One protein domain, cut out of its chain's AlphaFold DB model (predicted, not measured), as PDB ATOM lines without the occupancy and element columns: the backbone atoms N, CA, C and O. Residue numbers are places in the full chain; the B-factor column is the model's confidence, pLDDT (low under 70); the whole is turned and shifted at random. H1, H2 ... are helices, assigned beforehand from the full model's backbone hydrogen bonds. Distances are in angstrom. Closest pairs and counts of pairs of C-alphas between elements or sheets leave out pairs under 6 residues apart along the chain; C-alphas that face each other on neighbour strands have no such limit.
ATOM      1  N   ASP A 104       4.375  12.492  28.465       61.75
ATOM      2  CA  ASP A 104       5.317  11.474  27.987       61.75
ATOM      3  C   ASP A 104       6.813  11.702  28.288       61.75
ATOM      4  O   ASP A 104       7.603  10.784  28.084       61.75
ATOM      5  N   GLN A 105       7.249  12.912  28.664       69.44
ATOM      6  CA  GLN A 105       8.678  13.164  28.917       69.44
ATOM      7  C   GLN A 105       9.087  12.796  30.340       69.44
ATOM      8  O   GLN A 105      10.062  12.065  30.502       69.44
ATOM      9  N   ASP A 106       8.322  13.234  31.339       76.56
ATOM     10  CA  ASP A 106       8.596  12.910  32.741       76.56
ATOM     11  C   ASP A 106       8.445  11.399  32.981       76.56
ATOM     12  O   ASP A 106       9.271  10.784  33.657       76.56
ATOM     13  N   ASP A 107       7.466  10.771  32.319       81.00
ATOM     14  CA  ASP A 107       7.258   9.320  32.366       81.00
ATOM     15  C   ASP A 107       8.405   8.540  31.696       81.00
ATOM     16  O   ASP A 107       8.824   7.489  32.188       81.00
ATOM     17  N   ALA A 108       8.958   9.053  30.590       87.19
ATOM     18  CA  ALA A 108      10.110   8.435  29.934       87.19
ATOM     19  C   ALA A 108      11.386   8.563  30.782       87.19
ATOM     20  O   ALA A 108      12.191   7.630  30.827       87.19
ATOM     21  N   GLU A 109      11.579   9.694  31.465       88.62
ATOM     22  CA  GLU A 109      12.697   9.906  32.394       88.62
ATOM     23  C   GLU A 109      12.595   8.946  33.592       88.62
ATOM     24  O   GLU A 109      13.568   8.262  33.927       88.62
ATOM     25  N   ALA A 110      11.397   8.808  34.170       90.75
ATOM     26  CA  ALA A 110      11.118   7.856  35.242       90.75
ATOM     27  C   ALA A 110      11.388   6.410  34.793       90.75
ATOM     28  O   ALA A 110      12.117   5.677  35.465       90.75
ATOM     29  N   PHE A 111      10.912   6.022  33.608       91.88
ATOM     30  CA  PHE A 111      11.162   4.692  33.052       91.88
ATOM     31  C   PHE A 111      12.656   4.418  32.817       91.88
ATOM     32  O   PHE A 111      13.141   3.318  33.086       91.88
ATOM     33  N   ARG A 112      13.425   5.408  32.342       93.31
ATOM     34  CA  ARG A 112      14.885   5.268  32.204       93.31
ATOM     35  C   ARG A 112      15.568   5.077  33.549       93.31
ATOM     36  O   ARG A 112      16.486   4.263  33.618       93.31
ATOM     37  N   SER A 113      15.139   5.814  34.575       94.25
ATOM     38  CA  SER A 113      15.701   5.689  35.920       94.25
ATOM     39  C   SER A 113      15.454   4.294  36.501       94.25
ATOM     40  O   SER A 113      16.401   3.645  36.933       94.25
ATOM     41  N   GLU A 114      14.239   3.761  36.363       93.31
ATOM     42  CA  GLU A 114      13.903   2.406  36.814       93.31
ATOM     43  C   GLU A 114      14.689   1.329  36.045       93.31
ATOM     44  O   GLU A 114      15.191   0.367  36.626       93.31
ATOM     45  N   MET A 115      14.863   1.496  34.729       93.38
ATOM     46  CA  MET A 115      15.658   0.566  33.917       93.38
ATOM     47  C   MET A 115      17.159   0.633  34.214       93.38
ATOM     48  O   MET A 115      17.860  -0.348  33.958       93.38
ATOM     49  N   ALA A 116      17.664   1.765  34.708       95.00
ATOM     50  CA  ALA A 116      19.076   1.930  35.044       95.00
ATOM     51  C   ALA A 116      19.476   1.111  36.283       95.00
ATOM     52  O   ALA A 116      20.616   0.650  36.354       95.00
ATOM     53  N   ASP A 117      18.533   0.872  37.197       96.75
ATOM     54  CA  ASP A 117      18.749   0.069  38.407       96.75
ATOM     55  C   ASP A 117      18.712  -1.446  38.131       96.75
ATOM     56  O   ASP A 117      19.188  -2.255  38.933       96.75
ATOM     57  N   LEU A 118      18.167  -1.860  36.981       95.06
ATOM     58  CA  LEU A 118      18.046  -3.266  36.603       95.06
ATOM     59  C   LEU A 118      19.308  -3.798  35.898       95.06
ATOM     60  O   LEU A 118      19.926  -3.115  35.078       95.06
ATOM     61  N   PRO A 119      19.670  -5.080  36.104       97.44
ATOM     62  CA  PRO A 119      20.773  -5.694  35.376       97.44
ATOM     63  C   PRO A 119      20.461  -5.799  33.876       97.44
ATOM     64  O   PRO A 119      19.340  -6.117  33.467       97.44
ATOM     65  N   LEU A 120      21.490  -5.636  33.036       95.75
ATOM     66  CA  LEU A 120      21.362  -5.615  31.568       95.75
ATOM     67  C   LEU A 120      20.635  -6.834  30.982       95.75
ATOM     68  O   LEU A 120      19.938  -6.709  29.974       95.75
ATOM     69  N   PHE A 121      20.788  -8.012  31.592       96.88
ATOM     70  CA  PHE A 121      20.078  -9.220  31.167       96.88
ATOM     71  C   PHE A 121      18.555  -9.040  31.251       96.88
ATOM     72  O   PHE A 121      17.843  -9.386  30.307       96.88
ATOM     73  N   LYS A 122      18.060  -8.413  32.326       97.25
ATOM     74  CA  LYS A 122      16.627  -8.191  32.533       97.25
ATOM     75  C   LYS A 122      16.067  -7.146  31.578       97.25
ATOM     76  O   LYS A 122      15.005  -7.354  30.997       97.25
ATOM     77  N   VAL A 123      16.825  -6.081  31.325       95.25
ATOM     78  CA  VAL A 123      16.449  -5.056  30.340       95.25
ATOM     79  C   VAL A 123      16.345  -5.662  28.934       95.25
ATOM     80  O   VAL A 123      15.411  -5.361  28.189       95.25
ATOM     81  N   ARG A 124      17.255  -6.575  28.565       96.56
ATOM     82  CA  ARG A 124      17.181  -7.304  27.284       96.56
ATOM     83  C   ARG A 124      15.954  -8.208  27.199       96.56
ATOM     84  O   ARG A 124      15.308  -8.234  26.154       96.56
ATOM     85  N   GLU A 125      15.617  -8.906  28.280       96.69
ATOM     86  CA  GLU A 125      14.405  -9.728  28.358       96.69
ATOM     87  C   GLU A 125      13.141  -8.871  28.188       96.69
ATOM     88  O   GLU A 125      12.266  -9.207  27.389       96.69
ATOM     89  N   MET A 126      13.065  -7.725  28.871       94.94
ATOM     90  CA  MET A 126      11.950  -6.782  28.740       94.94
ATOM     91  C   MET A 126      11.837  -6.224  27.323       94.94
ATOM     92  O   MET A 126      10.745  -6.202  26.757       94.94
ATOM     93  N   LYS A 127      12.962  -5.845  26.710       95.62
ATOM     94  CA  LYS A 127      13.002  -5.387  25.318       95.62
ATOM     95  C   LYS A 127      12.512  -6.460  24.339       95.62
ATOM     96  O   LYS A 127      11.826  -6.127  23.376       95.62
ATOM     97  N   ALA A 128      12.849  -7.729  24.568       95.06
ATOM     98  CA  ALA A 128      12.371  -8.836  23.741       95.06
ATOM     99  C   ALA A 128      10.864  -9.089  23.928       95.06
ATOM    100  O   ALA A 128      10.170  -9.331  22.946       95.06
ATOM    101  N   LYS A 129      10.358  -8.986  25.165       96.25
ATOM    102  CA  LYS A 129       8.940  -9.203  25.506       96.25
ATOM    103  C   LYS A 129       8.016  -8.090  25.013       96.25
ATOM    104  O   LYS A 129       6.973  -8.382  24.444       96.25
ATOM    105  N   LEU A 130       8.392  -6.831  25.232       93.56
ATOM    106  CA  LEU A 130       7.621  -5.662  24.784       93.56
ATOM    107  C   LEU A 130       7.791  -5.400  23.282       93.56
ATOM    108  O   LEU A 130       6.967  -4.736  22.657       93.56
ATOM    109  N   GLY A 131       8.880  -5.905  22.704       94.44
ATOM    110  CA  GLY A 131       9.285  -5.601  21.345       94.44
ATOM    111  C   GLY A 131       9.971  -4.238  21.233       94.44
ATOM    112  O   GLY A 131       9.777  -3.317  22.030       94.44
ATOM    113  N   ILE A 132      10.797  -4.095  20.194       91.12
ATOM    114  CA  ILE A 132      11.674  -2.926  20.051       91.12
ATOM    115  C   ILE A 132      10.913  -1.615  19.841       91.12
ATOM    116  O   ILE A 132      11.366  -0.575  20.306       91.12
ATOM    117  N   LYS A 133       9.754  -1.652  19.172       88.94
ATOM    118  CA  LYS A 133       8.957  -0.453  18.884       88.94
ATOM    119  C   LYS A 133       8.370   0.141  20.161       88.94
ATOM    120  O   LYS A 133       8.592   1.313  20.434       88.94
ATOM    121  N   LEU A 134       7.662  -0.669  20.950       89.50
ATOM    122  CA  LEU A 134       7.018  -0.207  22.179       89.50
ATOM    123  C   LEU A 134       8.056   0.176  23.234       89.50
ATOM    124  O   LEU A 134       7.955   1.245  23.826       89.50
ATOM    125  N   PHE A 135       9.110  -0.634  23.385       92.62
ATOM    126  CA  PHE A 135      10.212  -0.306  24.286       92.62
ATOM    127  C   PHE A 135      10.859   1.035  23.927       92.62
ATOM    128  O   PHE A 135      11.062   1.862  24.805       92.62
ATOM    129  N   ASN A 136      11.142   1.291  22.646       91.38
ATOM    130  CA  ASN A 136      11.736   2.559  22.226       91.38
ATOM    131  C   ASN A 136      10.778   3.745  22.407       91.38
ATOM    132  O   ASN A 136      11.246   4.815  22.781       91.38
ATOM    133  N   LYS A 137       9.469   3.563  22.179       89.00
ATOM    134  CA  LYS A 137       8.462   4.611  22.427       89.00
ATOM    135  C   LYS A 137       8.470   5.045  23.898       89.00
ATOM    136  O   LYS A 137       8.496   6.239  24.168       89.00
ATOM    137  N   VAL A 138       8.502   4.090  24.833       89.88
ATOM    138  CA  VAL A 138       8.536   4.382  26.279       89.88
ATOM    139  C   VAL A 138       9.915   4.895  26.709       89.88
ATOM    140  O   VAL A 138      10.014   5.878  27.433       89.88
ATOM    141  N   TYR A 139      10.995   4.287  26.213       90.94
ATOM    142  CA  TYR A 139      12.360   4.645  26.601       90.94
ATOM    143  C   TYR A 139      12.793   6.013  26.068       90.94
ATOM    144  O   TYR A 139      13.378   6.802  26.800       90.94
ATOM    145  N   PHE A 140      12.546   6.330  24.796       88.19
ATOM    146  CA  PHE A 140      12.936   7.621  24.214       88.19
ATOM    147  C   PHE A 140      11.861   8.704  24.388       88.19
ATOM    148  O   PHE A 140      12.172   9.886  24.229       88.19
ATOM    149  N   GLY A 141      10.640   8.317  24.768       83.38
ATOM    150  CA  GLY A 141       9.460   9.173  24.710       83.38
ATOM    151  C   GLY A 141       9.015   9.419  23.264       83.38
ATOM    152  O   GLY A 141       9.698   9.046  22.303       83.38
ATOM    153  N   LYS A 142       7.870  10.089  23.079       74.00
ATOM    154  CA  LYS A 142       7.446  10.537  21.743       74.00
ATOM    155  C   LYS A 142       8.429  11.592  21.228       74.00
ATOM    156  O   LYS A 142       8.375  12.753  21.644       74.00
ATOM    157  N   ALA A 143       9.314  11.194  20.313       64.81
ATOM    158  CA  ALA A 143      10.218  12.111  19.627       64.81
ATOM    159  C   ALA A 143       9.405  13.225  18.942       64.81
ATOM    160  O   ALA A 143       8.336  12.971  18.383       64.81
ATOM    161  N   GLU A 144       9.899  14.466  18.949       59.06
ATOM    162  CA  GLU A 144       9.187  15.614  18.358       59.06
ATOM    163  C   GLU A 144       8.779  15.383  16.894       59.06
ATOM    164  O   GLU A 144       7.768  15.906  16.421       59.06
ATOM    165  N   THR A 145       9.555  14.575  16.172       58.03
ATOM    166  CA  THR A 145       9.267  14.161  14.799       58.03
ATOM    167  C   THR A 145       8.035  13.271  14.709       58.03
ATOM    168  O   THR A 145       7.231  13.462  13.803       58.03
ATOM    169  N   GLU A 146       7.847  12.344  15.649       63.47
ATOM    170  CA  GLU A 146       6.670  11.471  15.703       63.47
ATOM    171  C   GLU A 146       5.432  12.241  16.159       63.47
ATOM    172  O   GLU A 146       4.379  12.072  15.551       63.47
ATOM    173  N   LYS A 147       5.572  13.186  17.103       63.25
ATOM    174  CA  LYS A 147       4.476  14.097  17.491       63.25
ATOM    175  C   LYS A 147       3.939  14.881  16.290       63.25
ATOM    176  O   LYS A 147       2.732  14.911  16.059       63.25
ATOM    177  N   LYS A 148       4.827  15.458  15.469       62.38
ATOM    178  CA  LYS A 148       4.442  16.191  14.244       62.38
ATOM    179  C   LYS A 148       3.802  15.280  13.194       62.38
ATOM    180  O   LYS A 148       2.903  15.703  12.467       62.38
ATOM    181  N   LEU A 149       4.263  14.035  13.091       66.75
ATOM    182  CA  LEU A 149       3.744  13.057  12.133       66.75
ATOM    183  C   LEU A 149       2.359  12.542  12.552       66.75
ATOM    184  O   LEU A 149       1.480  12.401  11.704       66.75
ATOM    185  N   GLU A 150       2.148  12.326  13.847       65.94
ATOM    186  CA  GLU A 150       0.876  11.933  14.460       65.94
ATOM    187  C   GLU A 150      -0.164  13.058  14.368       65.94
ATOM    188  O   GLU A 150      -1.297  12.824  13.943       65.94
ATOM    189  N   GLU A 151       0.240  14.304  14.620       64.69
ATOM    190  CA  GLU A 151      -0.628  15.469  14.437       64.69
ATOM    191  C   GLU A 151      -1.039  15.651  12.965       64.69
ATOM    192  O   GLU A 151      -2.210  15.878  12.652       64.69
ATOM    193  N   ASN A 152      -0.102  15.484  12.027       65.31
ATOM    194  CA  ASN A 152      -0.400  15.569  10.594       65.31
ATOM    195  C   ASN A 152      -1.287  14.398  10.124       65.31
ATOM    196  O   ASN A 152      -2.190  14.586   9.307       65.31
ATOM    197  N   LYS A 153      -1.100  13.193  10.679       72.31
ATOM    198  CA  LYS A 153      -1.991  12.048  10.436       72.31
ATOM    199  C   LYS A 153      -3.406  12.310  10.950       72.31
ATOM    200  O   LYS A 153      -4.341  12.086  10.183       72.31
ATOM    201  N   LYS A 154      -3.579  12.844  12.165       72.19
ATOM    202  CA  LYS A 154      -4.905  13.216  12.701       72.19
ATOM    203  C   LYS A 154      -5.605  14.239  11.810       72.19
ATOM    204  O   LYS A 154      -6.712  13.978  11.347       72.19
ATOM    205  N   ARG A 155      -4.903  15.309  11.418       69.00
ATOM    206  CA  ARG A 155      -5.429  16.316  10.474       69.00
ATOM    207  C   ARG A 155      -5.858  15.705   9.134       69.00
ATOM    208  O   ARG A 155      -6.886  16.084   8.582       69.00
ATOM    209  N   ARG A 156      -5.099  14.736   8.608       66.94
ATOM    210  CA  ARG A 156      -5.441  14.026   7.362       66.94
ATOM    211  C   ARG A 156      -6.626  13.079   7.512       66.94
ATOM    212  O   ARG A 156      -7.379  12.919   6.558       66.94
ATOM    213  N   ILE A 157      -6.775  12.428   8.661       68.00
ATOM    214  CA  ILE A 157      -7.909  11.541   8.940       68.00
ATOM    215  C   ILE A 157      -9.186  12.370   9.081       68.00
ATOM    216  O   ILE A 157     -10.199  12.020   8.482       68.00
ATOM    217  N   ASP A 158      -9.125  13.497   9.788       64.75
ATOM    218  CA  ASP A 158     -10.280  14.378   9.965       64.75
ATOM    219  C   ASP A 158     -10.718  15.024   8.645       64.75
ATOM    220  O   ASP A 158     -11.906  15.015   8.339       64.75
ATOM    221  N   ALA A 159      -9.777  15.440   7.791       63.84
ATOM    222  CA  ALA A 159     -10.100  15.923   6.444       63.84
ATOM    223  C   ALA A 159     -10.752  14.846   5.547       63.84
ATOM    224  O   ALA A 159     -11.576  15.153   4.690       63.84
ATOM    225  N   LYS A 160     -10.404  13.569   5.746       64.25
ATOM    226  CA  LYS A 160     -10.931  12.442   4.958       64.25
ATOM    227  C   LYS A 160     -12.288  11.935   5.447       64.25
ATOM    228  O   LYS A 160     -13.005  11.304   4.671       64.25
ATOM    229  N   LYS A 161     -12.672  12.194   6.700       63.44
ATOM    230  CA  LYS A 161     -13.969  11.751   7.249       63.44
ATOM    231  C   LYS A 161     -15.159  12.336   6.486       63.44
ATOM    232  O   LYS A 161     -16.163  11.639   6.343       63.44
TER     233      LYS A 161
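Overview. This is residues 104 to 161 of the 202 residues of an uncharacterized protein of Necator americanus (UniProt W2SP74). A helical arm, H4, leads away from a small, open three-sided frame made by H1, H2 and H3, and its residues 151 to 161 stick out free. In the frame, H2 joins H1 to H3, and H3 comes back to touch H1 about perpendicular. The printed part has 58 residues, with four named helices in the order H1, H2, H3, H4 and no named strand; the class is all helix. The whole is only just loose, close to extended, with a radius of gyration of the C-alphas of 15.0 A, and spans 47 by 22 by 14 A, with the arm adding to the length.

Along the chain. H4, residues 144 to 161, is 26.0 A long and ends at C-alpha 161 at (-13.969, 11.751, 7.249). H3, residues 132 to 140, measures 11.4 A. H2, residues 120 to 130, measures 15.3 A. H1, residues 104 to 117, measures 20.5 A and begins at C-alpha 104 at (5.317, 11.474, 27.987).

Arrangement. H4 is apart from H1, H2 and H3. H3 and H1 touch, about perpendicular at 78 degrees; their closest C-alphas, of Tyr 139 and Ala 108, are 5.5 A apart. H2 and H3 are close but not clearly touching, the closest C-alphas those of Lys 127 and Phe 135 at 5.9 A, with a steep tilt of 62 degrees, opposite ways. H1 and H2 are also close but not clearly touching, the closest C-alphas those of Met 115 and Val 123 at 6.7 A, with a steep tilt of 43 degrees, opposite ways. Every O i to N i+4 pair is within hydrogen-bond range in H2, H3 and H4; in H1, 9 of 10 are.

Size, cuts and confidence. The C-alphas of Pro 119 and Lys 161 are the two farthest apart, at 48.0 A. The printed part has no cut, and its three links are tight. The mean pLDDT of the printed part is 82.1; residues 104 to 105, 143 to 152 and 155 to 161 are under 70.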